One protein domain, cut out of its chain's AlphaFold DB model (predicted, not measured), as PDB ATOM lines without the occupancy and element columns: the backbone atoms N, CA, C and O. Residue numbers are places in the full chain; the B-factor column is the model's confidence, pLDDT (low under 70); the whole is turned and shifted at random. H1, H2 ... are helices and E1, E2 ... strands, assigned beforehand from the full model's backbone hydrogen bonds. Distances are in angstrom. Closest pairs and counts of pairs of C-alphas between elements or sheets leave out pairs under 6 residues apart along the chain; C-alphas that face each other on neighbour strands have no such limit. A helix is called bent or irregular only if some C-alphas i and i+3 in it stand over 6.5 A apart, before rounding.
ATOM      1  N   GLU A   8       8.188  -1.244 -16.239       91.12
ATOM      2  CA  GLU A   8       7.840  -1.531 -17.638       91.12
ATOM      3  C   GLU A   8       7.141  -0.368 -18.360       91.12
ATOM      4  O   GLU A   8       7.229  -0.252 -19.583       91.12
ATOM      5  N   GLU A   9       6.407   0.477 -17.632       88.19
ATOM      6  CA  GLU A   9       5.765   1.668 -18.200       88.19
ATOM      7  C   GLU A   9       6.814   2.746 -18.485       88.19
ATOM      8  O   GLU A   9       6.786   3.371 -19.545       88.19
ATOM      9  N   LEU A  10       7.794   2.905 -17.590       89.69
ATOM     10  CA  LEU A  10       8.924   3.816 -17.781       89.69
ATOM     11  C   LEU A  10       9.827   3.377 -18.941       89.69
ATOM     12  O   LEU A  10      10.278   4.220 -19.715       89.69
ATOM     13  N   GLU A  11      10.070   2.074 -19.102       89.44
ATOM     14  CA  GLU A  11      10.843   1.553 -20.235       89.44
ATOM     15  C   GLU A  11      10.133   1.773 -21.570       89.44
ATOM     16  O   GLU A  11      10.766   2.209 -22.533       89.44
ATOM     17  N   ARG A  12       8.814   1.549 -21.621       91.44
ATOM     18  CA  ARG A  12       8.010   1.826 -22.818       91.44
ATOM     19  C   ARG A  12       8.032   3.302 -23.195       91.44
ATOM     20  O   ARG A  12       8.196   3.622 -24.370       91.44
ATOM     21  N   GLU A  13       7.906   4.199 -22.222       90.50
ATOM     22  CA  GLU A  13       8.017   5.639 -22.477       90.50
ATOM     23  C   GLU A  13       9.428   6.026 -22.945       90.50
ATOM     24  O   GLU A  13       9.563   6.769 -23.917       90.50
ATOM     25  N   ARG A  14      10.488   5.468 -22.339       88.56
ATOM     26  CA  ARG A  14      11.875   5.671 -22.800       88.56
ATOM     27  C   ARG A  14      12.045   5.241 -24.254       88.56
ATOM     28  O   ARG A  14      12.619   5.985 -25.048       88.56
ATOM     29  N   ASP A  15      11.572   4.051 -24.607       92.50
ATOM     30  CA  ASP A  15      11.730   3.507 -25.954       92.50
ATOM     31  C   ASP A  15      10.919   4.307 -26.981       92.50
ATOM     32  O   ASP A  15      11.433   4.618 -28.052       92.50
ATOM     33  N   LYS A  16       9.719   4.765 -26.618       93.81
ATOM     34  CA  LYS A  16       8.911   5.671 -27.443       93.81
ATOM     35  C   LYS A  16       9.604   7.012 -27.697       93.81
ATOM     36  O   LYS A  16       9.643   7.473 -28.837       93.81
ATOM     37  N   VAL A  17      10.163   7.643 -26.661       93.31
ATOM     38  CA  VAL A  17      10.942   8.889 -26.801       93.31
ATOM     39  C   VAL A  17      12.163   8.659 -27.690       93.31
ATOM     40  O   VAL A  17      12.482   9.485 -28.542       93.31
ATOM     41  N   ASN A  18      12.826   7.517 -27.524       93.31
ATOM     42  CA  ASN A  18      13.975   7.156 -28.333       93.31
ATOM     43  C   ASN A  18      13.617   6.981 -29.819       93.31
ATOM     44  O   ASN A  18      14.298   7.516 -30.695       93.31
ATOM     45  N   GLU A  19      12.542   6.256 -30.117       94.19
ATOM     46  CA  GLU A  19      12.045   6.082 -31.484       94.19
ATOM     47  C   GLU A  19      11.701   7.422 -32.138       94.19
ATOM     48  O   GLU A  19      12.086   7.663 -33.286       94.19
ATOM     49  N   GLU A  20      11.034   8.314 -31.400       94.06
ATOM     50  CA  GLU A  20      10.721   9.663 -31.866       94.06
ATOM     51  C   GLU A  20      11.996  10.437 -32.213       94.06
ATOM     52  O   GLU A  20      12.120  10.934 -33.333       94.06
ATOM     53  N   PHE A  21      12.985  10.452 -31.314       94.75
ATOM     54  CA  PHE A  21      14.274  11.096 -31.560       94.75
ATOM     55  C   PHE A  21      14.927  10.590 -32.848       94.75
ATOM     56  O   PHE A  21      15.317  11.387 -33.703       94.75
ATOM     57  N   HIS A  22      15.031   9.270 -33.029       94.00
ATOM     58  CA  HIS A  22      15.696   8.698 -34.204       94.00
ATOM     59  C   HIS A  22      14.951   8.977 -35.508       94.00
ATOM     60  O   HIS A  22      15.594   9.035 -36.559       94.00
ATOM     61  N   ARG A  23      13.629   9.153 -35.447       93.75
ATOM     62  CA  ARG A  23      12.782   9.440 -36.605       93.75
ATOM     63  C   ARG A  23      12.778  10.918 -36.983       93.75
ATOM     64  O   ARG A  23      12.828  11.221 -38.172       93.75
ATOM     65  N   THR A  24      12.698  11.828 -36.013       92.50
ATOM     66  CA  THR A  24      12.407  13.249 -36.276       92.50
ATOM     67  C   THR A  24      13.545  14.184 -35.886       92.50
ATOM     68  O   THR A  24      13.938  15.031 -36.692       92.50
ATOM     69  N   THR A  25      14.118  14.027 -34.694       92.94
ATOM     70  CA  THR A  25      15.168  14.910 -34.160       92.94
ATOM     71  C   THR A  25      16.539  14.612 -34.762       92.94
ATOM     72  O   THR A  25      17.245  15.536 -35.161       92.94
ATOM     73  N   LYS A  26      16.921  13.335 -34.883       94.00
ATOM     74  CA  LYS A  26      18.240  12.906 -35.370       94.00
ATOM     75  C   LYS A  26      18.576  13.456 -36.763       94.00
ATOM     76  O   LYS A  26      19.670  13.996 -36.895       94.00
ATOM     77  N   PRO A  27      17.701  13.381 -37.787       94.62
ATOM     78  CA  PRO A  27      18.017  13.951 -39.098       94.62
ATOM     79  C   PRO A  27      18.317  15.453 -39.024       94.62
ATOM     80  O   PRO A  27      19.285  15.923 -39.609       94.62
ATOM     81  N   GLN A  28      17.538  16.197 -38.236       95.44
ATOM     82  CA  GLN A  28      17.752  17.632 -38.045       95.44
ATOM     83  C   GLN A  28      19.051  17.910 -37.286       95.44
ATOM     84  O   GLN A  28      19.773  18.843 -37.626       95.44
ATOM     85  N   LEU A  29      19.359  17.103 -36.268       94.88
ATOM     86  CA  LEU A  29      20.602  17.201 -35.509       94.88
ATOM     87  C   LEU A  29      21.815  16.985 -36.414       94.88
ATOM     88  O   LEU A  29      22.753  17.770 -36.352       94.88
ATOM     89  N   ILE A  30      21.775  15.971 -37.282       94.81
ATOM     90  CA  ILE A  30      22.840  15.684 -38.250       94.81
ATOM     91  C   ILE A  30      23.094  16.888 -39.162       94.81
ATOM     92  O   ILE A  30      24.244  17.288 -39.332       94.81
ATOM     93  N   GLU A  31      22.045  17.498 -39.713       94.38
ATOM     94  CA  GLU A  31      22.209  18.670 -40.579       94.38
ATOM     95  C   GLU A  31      22.799  19.861 -39.810       94.38
ATOM     96  O   GLU A  31      23.751  20.484 -40.278       94.38
ATOM     97  N   ARG A  32      22.352  20.108 -38.572       94.88
ATOM     98  CA  ARG A  32      22.936  21.156 -37.715       94.88
ATOM     99  C   ARG A  32      24.393  20.893 -37.339       94.88
ATOM    100  O   ARG A  32      25.173  21.837 -37.245       94.88
ATOM    101  N   LEU A  33      24.772  19.636 -37.121       95.06
ATOM    102  CA  LEU A  33      26.159  19.255 -36.855       95.06
ATOM    103  C   LEU A  33      27.048  19.566 -38.063       95.06
ATOM    104  O   LEU A  33      28.112  20.166 -37.900       95.06
ATOM    105  N   LYS A  34      26.594  19.223 -39.273       93.62
ATOM    106  CA  LYS A  34      27.307  19.543 -40.518       93.62
ATOM    107  C   LYS A  34      27.439  21.049 -40.730       93.62
ATOM    108  O   LYS A  34      28.537  21.516 -41.015       93.62
ATOM    109  N   GLU A  35      26.362  21.812 -40.530       94.12
ATOM    110  CA  GLU A  35      26.379  23.284 -40.593       94.12
ATOM    111  C   GLU A  35      27.381  23.899 -39.605       94.12
ATOM    112  O   GLU A  35      28.043  24.885 -39.925       94.12
ATOM    113  N   PHE A  36      27.522  23.307 -38.415       92.62
ATOM    114  CA  PHE A  36      28.492  23.740 -37.410       92.62
ATOM    115  C   PHE A  36      29.949  23.431 -37.802       92.62
ATOM    116  O   PHE A  36      30.871  24.073 -37.304       92.62
ATOM    117  N   GLY A  37      30.170  22.473 -38.706       93.00
ATOM    118  CA  GLY A  37      31.495  22.076 -39.187       93.00
ATOM    119  C   GLY A  37      31.943  20.681 -38.752       93.00
ATOM    120  O   GLY A  37      33.096  20.319 -38.987       93.00
ATOM    121  N   PHE A  38      31.062  19.879 -38.143       94.19
ATOM    122  CA  PHE A  38      31.334  18.456 -37.973       94.19
ATOM    123  C   PHE A  38      31.345  17.762 -39.337       94.19
ATOM    124  O   PHE A  38      30.410  17.871 -40.129       94.19
ATOM    125  N   MET A  39      32.397  16.999 -39.587       93.69
ATOM    126  CA  MET A  39      32.567  16.199 -40.789       93.69
ATOM    127  C   MET A  39      32.180  14.753 -40.504       93.69
ATOM    128  O   MET A  39      32.476  14.220 -39.438       93.69
ATOM    129  N   GLN A  40      31.533  14.103 -41.464       92.50
ATOM    130  CA  GLN A  40      31.261  12.672 -41.396       92.50
ATOM    131  C   GLN A  40      32.425  11.940 -42.086       92.50
ATOM    132  O   GLN A  40      32.539  12.039 -43.308       92.50
ATOM    133  N   PRO A  41      33.322  11.262 -41.343       86.94
ATOM    134  CA  PRO A  41      34.524  10.666 -41.928       86.94
ATOM    135  C   PRO A  41      34.213   9.439 -42.790       86.94
ATOM    136  O   PRO A  41      34.962   9.132 -43.711       86.94
ATOM    137  N   ASP A  42      33.116   8.747 -42.480       87.50
ATOM    138  CA  ASP A  42      32.699   7.515 -43.131       87.50
ATOM    139  C   ASP A  42      31.234   7.641 -43.589       87.50
ATOM    140  O   ASP A  42      30.329   7.728 -42.748       87.50
ATOM    141  N   PRO A  43      30.970   7.680 -44.907       82.38
ATOM    142  CA  PRO A  43      29.618   7.681 -45.457       82.38
ATOM    143  C   PRO A  43      28.780   6.475 -45.012       82.38
ATOM    144  O   PRO A  43      27.573   6.625 -44.814       82.38
ATOM    145  N   ASP A  44      29.413   5.319 -44.792       87.19
ATOM    146  CA  ASP A  44      28.755   4.078 -44.368       87.19
ATOM    147  C   ASP A  44      28.402   4.097 -42.870       87.19
ATOM    148  O   ASP A  44      27.604   3.283 -42.395       87.19
ATOM    149  N   ASN A  45      28.934   5.070 -42.120       87.62
ATOM    150  CA  ASN A  45      28.639   5.283 -40.709       87.62
ATOM    151  C   ASN A  45      28.016   6.670 -40.444       87.62
ATOM    152  O   ASN A  45      28.679   7.570 -39.920       87.62
ATOM    153  N   PRO A  46      26.714   6.855 -40.741       86.75
ATOM    154  CA  PRO A  46      26.037   8.153 -40.661       86.75
ATOM    155  C   PRO A  46      25.808   8.673 -39.241       86.75
ATOM    156  O   PRO A  46      25.218   9.736 -39.058       86.75
ATOM    157  N   THR A  47      26.229   7.931 -38.218       92.12
ATOM    158  CA  THR A  47      26.078   8.324 -36.816       92.12
ATOM    159  C   THR A  47      27.379   8.792 -36.181       92.12
ATOM    160  O   THR A  47      27.355   9.196 -35.017       92.12
ATOM    161  N   LYS A  48      28.497   8.764 -36.916       94.44
ATOM    162  CA  LYS A  48      29.800   9.215 -36.431       94.44
ATOM    163  C   LYS A  48      30.234  10.492 -37.122       94.44
ATOM    164  O   LYS A  48      30.203  10.602 -38.343       94.44
ATOM    165  N   PHE A  49      30.695  11.433 -36.317       96.25
ATOM    166  CA  PHE A  49      31.104  12.750 -36.763       96.25
ATOM    167  C   PHE A  49      32.398  13.161 -36.081       96.25
ATOM    168  O   PHE A  49      32.702  12.730 -34.970       96.25
ATOM    169  N   VAL A  50      33.150  14.017 -36.756       94.81
ATOM    170  CA  VAL A  50      34.453  14.485 -36.311       94.81
ATOM    171  C   VAL A  50      34.540  15.994 -36.480       94.81
ATOM    172  O   VAL A  50      34.235  16.524 -37.545       94.81
ATOM    173  N   LEU A  51      34.991  16.686 -35.440       94.31
ATOM    174  CA  LEU A  51      35.364  18.097 -35.491       94.31
ATOM    175  C   LEU A  51      36.849  18.219 -35.140       94.31
ATOM    176  O   LEU A  51      37.293  17.641 -34.150       94.31
ATOM    177  N   ALA A  52      37.615  18.955 -35.944       91.25
ATOM    178  CA  ALA A  52      39.043  19.174 -35.721       91.25
ATOM    179  C   ALA A  52      39.312  20.618 -35.276       91.25
ATOM    180  O   ALA A  52      38.812  21.574 -35.875       91.25
ATOM    181  N   GLU A  53      40.117  20.781 -34.230       85.38
ATOM    182  CA  GLU A  53      40.553  22.086 -33.745       85.38
ATOM    183  C   GLU A  53      41.668  22.646 -34.638       85.38
ATOM    184  O   GLU A  53      42.753  22.079 -34.720       85.38
ATOM    185  N   LYS A  54      41.441  23.813 -35.256       82.88
ATOM    186  CA  LYS A  54      42.399  24.422 -36.202       82.88
ATOM    187  C   LYS A  54      43.790  24.704 -35.620       82.88
ATOM    188  O   LYS A  54      44.751  24.770 -36.374       82.88
ATOM    189  N   ALA A  55      43.886  24.970 -34.317       82.75
ATOM    190  CA  ALA A  55      45.131  25.418 -33.690       82.75
ATOM    191  C   ALA A  55      46.038  24.264 -33.233       82.75
ATOM    192  O   ALA A  55      47.248  24.446 -33.107       82.75
ATOM    193  N   THR A  56      45.463  23.098 -32.940       83.06
ATOM    194  CA  THR A  56      46.152  22.000 -32.240       83.06
ATOM    195  C   THR A  56      46.026  20.655 -32.951       83.06
ATOM    196  O   THR A  56      46.673  19.695 -32.529       83.06
ATOM    197  N   ASP A  57      45.172  20.582 -33.976       85.00
ATOM    198  CA  ASP A  57      44.688  19.366 -34.633       85.00
ATOM    199  C   ASP A  57      43.971  18.380 -33.698       85.00
ATOM    200  O   ASP A  57      43.649  17.269 -34.112       85.00
ATOM    201  N   ASN A  58      43.676  18.755 -32.446       91.56
ATOM    202  CA  ASN A  58      42.897  17.906 -31.551       91.56
ATOM    203  C   ASN A  58      41.525  17.590 -32.150       91.56
ATOM    204  O   ASN A  58      40.916  18.411 -32.842       91.56
ATOM    205  N   VAL A  59      41.029  16.392 -31.853       93.81
ATOM    206  CA  VAL A  59      39.866  15.832 -32.539       93.81
ATOM    207  C   VAL A  59      38.736  15.576 -31.551       93.81
ATOM    208  O   VAL A  59      38.954  15.023 -30.477       93.81
ATOM    209  N   TYR A  60      37.517  15.944 -31.931       95.12
ATOM    210  CA  TYR A  60      36.291  15.666 -31.193       95.12
ATOM    211  C   TYR A  60      35.452  14.666 -31.976       95.12
ATOM    212  O   TYR A  60      34.954  14.975 -33.058       95.12
ATOM    213  N   HIS A  61      35.286  13.472 -31.421       95.56
ATOM    214  CA  HIS A  61      34.497  12.392 -31.995       95.56
ATOM    215  C   HIS A  61      33.101  12.415 -31.401       95.56
ATOM    216  O   HIS A  61      32.930  12.158 -30.210       95.56
ATOM    217  N   LEU A  62      32.104  12.696 -32.227       97.00
ATOM    218  CA  LEU A  62      30.703  12.632 -31.846       97.00
ATOM    219  C   LEU A  62      30.084  11.334 -32.363       97.00
ATOM    220  O   LEU A  62      30.265  10.970 -33.524       97.00
ATOM    221  N   SER A  63      29.345  10.637 -31.501       96.69
ATOM    222  CA  SER A  63      28.601   9.425 -31.863       96.69
ATOM    223  C   SER A  63      27.140   9.539 -31.449       96.69
ATOM    224  O   SER A  63      26.841   9.829 -30.293       96.69
ATOM    225  N   ILE A  64      26.229   9.271 -32.385       95.50
ATOM    226  CA  ILE A  64      24.792   9.131 -32.123       95.50
ATOM    227  C   ILE A  64      24.487   7.644 -31.915       95.50
ATOM    228  O   ILE A  64      24.389   6.869 -32.868       95.50
ATOM    229  N   ASN A  65      24.356   7.236 -30.657       94.31
ATOM    230  CA  ASN A  65      24.097   5.857 -30.253       94.31
ATOM    231  C   ASN A  65      22.594   5.580 -30.136       94.31
ATOM    232  O   ASN A  65      21.750   6.457 -30.328       94.31
ATOM    233  N   ARG A  66      22.252   4.338 -29.771       90.38
ATOM    234  CA  ARG A  66      20.856   3.933 -29.580       90.38
ATOM    235  C   ARG A  66      20.140   4.777 -28.530       90.38
ATOM    236  O   ARG A  66      19.001   5.102 -28.795       90.38
ATOM    237  N   TYR A  67      20.778   5.117 -27.408       90.31
ATOM    238  CA  TYR A  67      20.154   5.843 -26.284       90.31
ATOM    239  C   TYR A  67      20.979   7.036 -25.783       90.31
ATOM    240  O   TYR A  67      20.685   7.588 -24.725       90.31
ATOM    241  N   SER A  68      22.041   7.416 -26.495       93.88
ATOM    242  CA  SER A  68      22.815   8.597 -26.124       93.88
ATOM    243  C   SER A  68      23.526   9.239 -27.305       93.88
ATOM    244  O   SER A  68      23.779   8.591 -28.319       93.88
ATOM    245  N   VAL A  69      23.872  10.515 -27.167       95.44
ATOM    246  CA  VAL A  69      24.833  11.199 -28.034       95.44
ATOM    247  C   VAL A  69      26.061  11.519 -27.204       95.44
ATOM    248  O   VAL A  69      25.984  12.265 -26.227       95.44
ATOM    249  N   THR A  70      27.198  10.971 -27.609       96.56
ATOM    250  CA  THR A  70      28.466  11.147 -26.904       96.56
ATOM    251  C   THR A  70      29.415  12.035 -27.692       96.56
ATOM    252  O   THR A  70      29.398  12.026 -28.922       96.56
ATOM    253  N   VAL A  71      30.263  12.782 -26.982       96.44
ATOM    254  CA  VAL A  71      31.411  13.492 -27.564       96.44
ATOM    255  C   VAL A  71      32.666  13.095 -26.806       96.44
ATOM    256  O   VAL A  71      32.738  13.235 -25.583       96.44
ATOM    257  N   GLN A  72      33.657  12.605 -27.537       96.56
ATOM    258  CA  GLN A  72      34.966  12.246 -27.017       96.56
ATOM    259  C   GLN A  72      36.026  13.186 -27.578       96.56
ATOM    260  O   GLN A  72      36.145  13.347 -28.788       96.56
ATOM    261  N   PHE A  73      36.821  13.778 -26.702       95.56
ATOM    262  CA  PHE A  73      38.035  14.486 -27.068       95.56
ATOM    263  C   PHE A  73      39.185  13.496 -27.241       95.56
ATOM    264  O   PHE A  73      39.382  12.629 -26.392       95.56
ATOM    265  N   GLN A  74      39.969  13.663 -28.300       94.69
ATOM    266  CA  GLN A  74      41.214  12.951 -28.543       94.69
ATOM    267  C   GLN A  74      42.362  13.953 -28.688       94.69
ATOM    268  O   GLN A  74      42.418  14.742 -29.635       94.69
ATOM    269  N   HIS A  75      43.323  13.868 -27.771       92.00
ATOM    270  CA  HIS A  75      44.546  14.650 -27.831       92.00
ATOM    271  C   HIS A  75      45.511  14.029 -28.847       92.00
ATOM    272  O   HIS A  75      46.079  12.968 -28.585       92.00
ATOM    273  N   VAL A  76      45.805  14.713 -29.955       88.06
ATOM    274  CA  VAL A  76      46.620  14.131 -31.045       88.06
ATOM    275  C   VAL A  76      48.029  13.751 -30.589       88.06
ATOM    276  O   VAL A  76      48.476  12.635 -30.828       88.06
ATOM    277  N   LYS A  77      48.723  14.637 -29.864       85.88
ATOM    278  CA  LYS A  77      50.111  14.370 -29.433       85.88
ATOM    279  C   LYS A  77      50.258  13.285 -28.361       85.88
ATOM    280  O   LYS A  77      51.309  12.662 -28.282       85.88
ATOM    281  N   ARG A  78      49.254  13.103 -27.495       87.06
ATOM    282  CA  ARG A  78      49.320  12.175 -26.349       87.06
ATOM    283  C   ARG A  78      48.547  10.879 -26.592       87.06
ATOM    284  O   ARG A  78      48.719   9.934 -25.833       87.06
ATOM    285  N   GLY A  79      47.676  10.850 -27.602       85.31
ATOM    286  CA  GLY A  79      46.737   9.755 -27.844       85.31
ATOM    287  C   GLY A  79      45.655   9.617 -26.768       85.31
ATOM    288  O   GLY A  79      44.919   8.637 -26.767       85.31
ATOM    289  N   GLU A  80      45.559  10.568 -25.837       90.19
ATOM    290  CA  GLU A  80      44.609  10.519 -24.729       90.19
ATOM    291  C   GLU A  80      43.185  10.749 -25.235       90.19
ATOM    292  O   GLU A  80      42.935  11.726 -25.942       90.19
ATOM    293  N   VAL A  81      42.258   9.872 -24.842       93.94
ATOM    294  CA  VAL A  81      40.834   9.986 -25.167       93.94
ATOM    295  C   VAL A  81      40.033  10.242 -23.894       93.94
ATOM    296  O   VAL A  81      40.206   9.544 -22.890       93.94
ATOM    297  N   LYS A  82      39.142  11.234 -23.928       94.56
ATOM    298  CA  LYS A  82      38.257  11.601 -22.816       94.56
ATOM    299  C   LYS A  82      36.832  11.790 -23.292       94.56
ATOM    300  O   LYS A  82      36.588  12.507 -24.252       94.56
ATOM    301  N   LEU A  83      35.885  11.171 -22.594       94.94
ATOM    302  CA  LEU A  83      34.467  11.460 -22.770       94.94
ATOM    303  C   LEU A  83      34.164  12.816 -22.125       94.94
ATOM    304  O   LEU A  83      34.352  12.972 -20.921       94.94
ATOM    305  N   ILE A  84      33.723  13.783 -22.927       94.69
ATOM    306  CA  ILE A  84      33.450  15.157 -22.479       94.69
ATOM    307  C   ILE A  84      31.960  15.519 -22.535       94.69
ATOM    308  O   ILE A  84      31.566  16.576 -22.054       94.69
ATOM    309  N   CYS A  85      31.130  14.660 -23.132       94.44
ATOM    310  CA  CYS A  85      29.683  14.832 -23.231       94.44
ATOM    311  C   CYS A  85      28.997  13.470 -23.381       94.44
ATOM    312  O   CYS A  85      29.460  12.654 -24.179       94.44
ATOM    313  N   ASP A  86      27.874  13.260 -22.691       94.25
ATOM    314  CA  ASP A  86      27.021  12.070 -22.841       94.25
ATOM    315  C   ASP A  86      25.537  12.413 -22.641       94.25
ATOM    316  O   ASP A  86      25.019  12.338 -21.532       94.25
ATOM    317  N   ILE A  87      24.850  12.828 -23.705       93.31
ATOM    318  CA  ILE A  87      23.441  13.241 -23.659       93.31
ATOM    319  C   ILE A  87      22.546  12.015 -23.813       93.31
ATOM    320  O   ILE A  87      22.421  11.491 -24.917       93.31
ATOM    321  N   SER A  88      21.870  11.606 -22.744       91.00
ATOM    322  CA  SER A  88      20.911  10.489 -22.738       91.00
ATOM    323  C   SER A  88      19.444  10.943 -22.734       91.00
ATOM    324  O   SER A  88      18.538  10.151 -22.989       91.00
ATOM    325  N   ASN A  89      19.185  12.232 -22.492       89.50
ATOM    326  CA  ASN A  89      17.837  12.799 -22.519       89.50
ATOM    327  C   ASN A  89      17.394  13.132 -23.956       89.50
ATOM    328  O   ASN A  89      17.556  14.253 -24.436       89.50
ATOM    329  N   PHE A  90      16.808  12.153 -24.643       92.19
ATOM    330  CA  PHE A  90      16.335  12.295 -26.026       92.19
ATOM    331  C   PHE A  90      14.993  13.025 -26.177       92.19
ATOM    332  O   PHE A  90      14.564  13.283 -27.297       92.19
ATOM    333  N   ALA A  91      14.359  13.436 -25.075       89.19
ATOM    334  CA  ALA A  91      13.202  14.330 -25.127       89.19
ATOM    335  C   ALA A  91      13.593  15.791 -25.443       89.19
ATOM    336  O   ALA A  91      12.728  16.646 -25.635       89.19
ATOM    337  N   MET A  92      14.892  16.106 -25.473       89.00
ATOM    338  CA  MET A  92      15.392  17.438 -25.806       89.00
ATOM    339  C   MET A  92      15.149  17.790 -27.277       89.00
ATOM    340  O   MET A  92      15.303  16.967 -28.176       89.00
ATOM    341  N   SER A  93      14.847  19.064 -27.539       90.19
ATOM    342  CA  SER A  93      14.805  19.578 -28.909       90.19
ATOM    343  C   SER A  93      16.196  19.582 -29.548       90.19
ATOM    344  O   SER A  93      17.210  19.728 -28.857       90.19
ATOM    345  N   THR A  94      16.244  19.532 -30.883       92.38
ATOM    346  CA  THR A  94      17.485  19.645 -31.669       92.38
ATOM    347  C   THR A  94      18.329  20.848 -31.240       92.38
ATOM    348  O   THR A  94      19.537  20.729 -31.057       92.38
ATOM    349  N   HIS A  95      17.689  22.006 -31.032       91.88
ATOM    350  CA  HIS A  95      18.367  23.234 -30.612       91.88
ATOM    351  C   HIS A  95      19.038  23.084 -29.241       91.88
ATOM    352  O   HIS A  95      20.211  23.420 -29.084       91.88
ATOM    353  N   ASN A  96      18.320  22.539 -28.259       92.06
ATOM    354  CA  ASN A  96      18.863  22.361 -26.916       92.06
ATOM    355  C   ASN A  96      19.999  21.338 -26.903       92.06
ATOM    356  O   ASN A  96      20.994  21.537 -26.209       92.06
ATOM    357  N   MET A  97      19.869  20.269 -27.684       93.44
ATOM    358  CA  MET A  97      20.893  19.237 -27.794       93.44
ATOM    359  C   MET A  97      22.180  19.789 -28.417       93.44
ATOM    360  O   MET A  97      23.258  19.599 -27.856       93.44
ATOM    361  N   MET A  98      22.064  20.566 -29.499       94.81
ATOM    362  CA  MET A  98      23.196  21.284 -30.097       94.81
ATOM    363  C   MET A  98      23.863  22.241 -29.109       94.81
ATOM    364  O   MET A  98      25.085  22.239 -28.988       94.81
ATOM    365  N   ASN A  99      23.082  23.016 -28.353       93.88
ATOM    366  CA  ASN A  99      23.632  23.929 -27.350       93.88
ATOM    367  C   ASN A  99      24.430  23.190 -26.265       93.88
ATOM    368  O   ASN A  99      25.453  23.702 -25.815       93.88
ATOM    369  N   VAL A 100      23.983  22.003 -25.837       93.88
ATOM    370  CA  VAL A 100      24.739  21.183 -24.877       93.88
ATOM    371  C   VAL A 100      26.038  20.682 -25.501       93.88
ATOM    372  O   VAL A 100      27.084  20.851 -24.888       93.88
ATOM    373  N   ILE A 101      25.996  20.141 -26.724       94.88
ATOM    374  CA  ILE A 101      27.194  19.665 -27.438       94.88
ATOM    375  C   ILE A 101      28.247  20.777 -27.532       94.88
ATOM    376  O   ILE A 101      29.402  20.558 -27.168       94.88
ATOM    377  N   ILE A 102      27.838  21.976 -27.960       93.44
ATOM    378  CA  ILE A 102      28.725  23.139 -28.090       93.44
ATOM    379  C   ILE A 102      29.309  23.522 -26.731       93.44
ATOM    380  O   ILE A 102      30.523  23.640 -26.605       93.44
ATOM    381  N   LYS A 103      28.477  23.628 -25.685       93.19
ATOM    382  CA  LYS A 103      28.956  23.942 -24.331       93.19
ATOM    383  C   LYS A 103      29.959  22.922 -23.810       93.19
ATOM    384  O   LYS A 103      30.929  23.321 -23.181       93.19
ATOM    385  N   CYS A 104      29.750  21.631 -24.056       93.44
ATOM    386  CA  CYS A 104      30.693  20.599 -23.632       93.44
ATOM    387  C   CYS A 104      32.057  20.765 -24.310       93.44
ATOM    388  O   CYS A 104      33.084  20.668 -23.642       93.44
ATOM    389  N   VAL A 105      32.069  21.054 -25.616       92.44
ATOM    390  CA  VAL A 105      33.304  21.335 -26.362       92.44
ATOM    391  C   VAL A 105      33.965  22.618 -25.849       92.44
ATOM    392  O   VAL A 105      35.153  22.600 -25.540       92.44
ATOM    393  N   ASP A 106      33.204  23.699 -25.670       91.88
ATOM    394  CA  ASP A 106      33.712  24.984 -25.177       91.88
ATOM    395  C   ASP A 106      34.289  24.884 -23.760       91.88
ATOM    396  O   ASP A 106      35.362  25.417 -23.492       91.88
ATOM    397  N   TYR A 107      33.610  24.190 -22.842       91.50
ATOM    398  CA  TYR A 107      34.078  24.017 -21.462       91.50
ATOM    399  C   TYR A 107      35.362  23.198 -21.405       91.50
ATOM    400  O   TYR A 107      36.280  23.530 -20.649       91.50
ATOM    401  N   TRP A 108      35.443  22.153 -22.227       92.31
ATOM    402  CA  TRP A 108      36.659  21.371 -22.347       92.31
ATOM    403  C   TRP A 108      37.810  22.216 -22.904       92.31
ATOM    404  O   TRP A 108      38.894  22.217 -22.327       92.31
ATOM    405  N   LEU A 109      37.565  22.989 -23.965       88.56
ATOM    406  CA  LEU A 109      38.559  23.870 -24.584       88.56
ATOM    407  C   LEU A 109      39.048  24.979 -23.645       88.56
ATOM    408  O   LEU A 109      40.243  25.252 -23.583       88.56
ATOM    409  N   GLN A 110      38.136  25.636 -22.931       88.50
ATOM    410  CA  GLN A 110      38.453  26.809 -22.111       88.50
ATOM    411  C   GLN A 110      39.029  26.438 -20.745       88.50
ATOM    412  O   GLN A 110      39.910  27.133 -20.242       88.50
ATOM    413  N   TYR A 111      38.521  25.367 -20.133       90.19
ATOM    414  CA  TYR A 111      38.789  25.061 -18.727       90.19
ATOM    415  C   TYR A 111      39.344  23.653 -18.500       90.19
ATOM    416  O   TYR A 111      39.781  23.355 -17.391       90.19
TER     417      TYR A 111
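AT A GLANCE: This is residues 8 to 111 of the 126 residues of the protein "Addiction module toxin RelE" of Anaerovibrio slackiae (UniProt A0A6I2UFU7). A four-stranded antiparallel sheet has two helices, H1b and H2, covering one face, while its other face is bare of named helices; the first arm of the bent helix H1, H1a, reaches away beyond the sheet like a handle, with residues 8 to 13 sticking out free. Along the chain, the 104 printed residues hold H1, E1, E2, E3, E4 and H2, and the sheet's order is E1, E2, E3, E4. The class is mixed, helices and strands. The whole is compact by its radius of gyration of the C-alphas, 14.4 A, yet elongated in outline, spanning 47 by 27 by 22 A.

HOW THE PARTS SIT: H1, residues 8 to 36, was assigned as one helix by its hydrogen bonds but is bent: C-alphas 23 and 26 are 6.6 A apart. Its arms, H1a with residues 8 to 23 and H1b with residues 26 to 36, stand at a steep tilt of 50 degrees. E1, residues 48 to 52, E2, residues 59 to 64, E3, residues 69 to 74, and E4, residues 81 to 87, form a meander, each strand the antiparallel neighbour of the one before, joined as hairpins. N 49 and O 62 are 2.9 A apart between E1 and E2, N 61 and O 72 are 2.8 A apart between E2 and E3, and N 69 and O 87 are 2.8 A apart between E3 and E4, within hydrogen-bond range. The sheet is twisted, its C-alphas lying up to 4.4 A off the best plane. H1a is not on the sheet. H1b is on it, over E1 and E2, at a height over the sheet of 10.4 A. H2, residues 94 to 111, is on the same face at a height over the sheet of 9.4 A, over E3 and only just over E4, on which 3 of its C-alphas fall. It runs along the strands, at 22 degrees to E3 on the local plane. The closest C-alphas of E4 and H2, those of Cys 85 and Cys 104, are 5.9 A apart. H2 touches H1b with residues 94 to 98 alone, the closest C-alphas being those of Leu 29 and Thr 94, 5.5 A apart; the two run the same way at a steep tilt of 44 degrees. In H1a, H1b and H2 every O i to N i+4 pair is within hydrogen-bond range. The whole makes two layers, helices on one face of a sheet: H1b and H2 are the one layer, and the sheet of E1, E2, E3 and E4 is the other.

IN THESE COORDINATES: H1a begins at C-alpha 8, (7.840, -1.531, -17.638), and is 22.5 A long from first to last C-alpha; H1b is 15.1 A. E1 measures 13.6 A, E2 and E3 16.5 A each, and E4 17.8 A. H2 is 25.5 A long and ends at C-alpha 111, (38.789, 25.061, -18.727).

THE WHOLE: The two C-alphas farthest apart, those of Glu 8 and Ala 55, are 48.7 A apart. The printed part has no cut. The link from H1 to E1, 11 residues, is long, and that from E2 to E3 is tight. No printed residue is under 70 in pLDDT, and the mean of the printed part is 92.0.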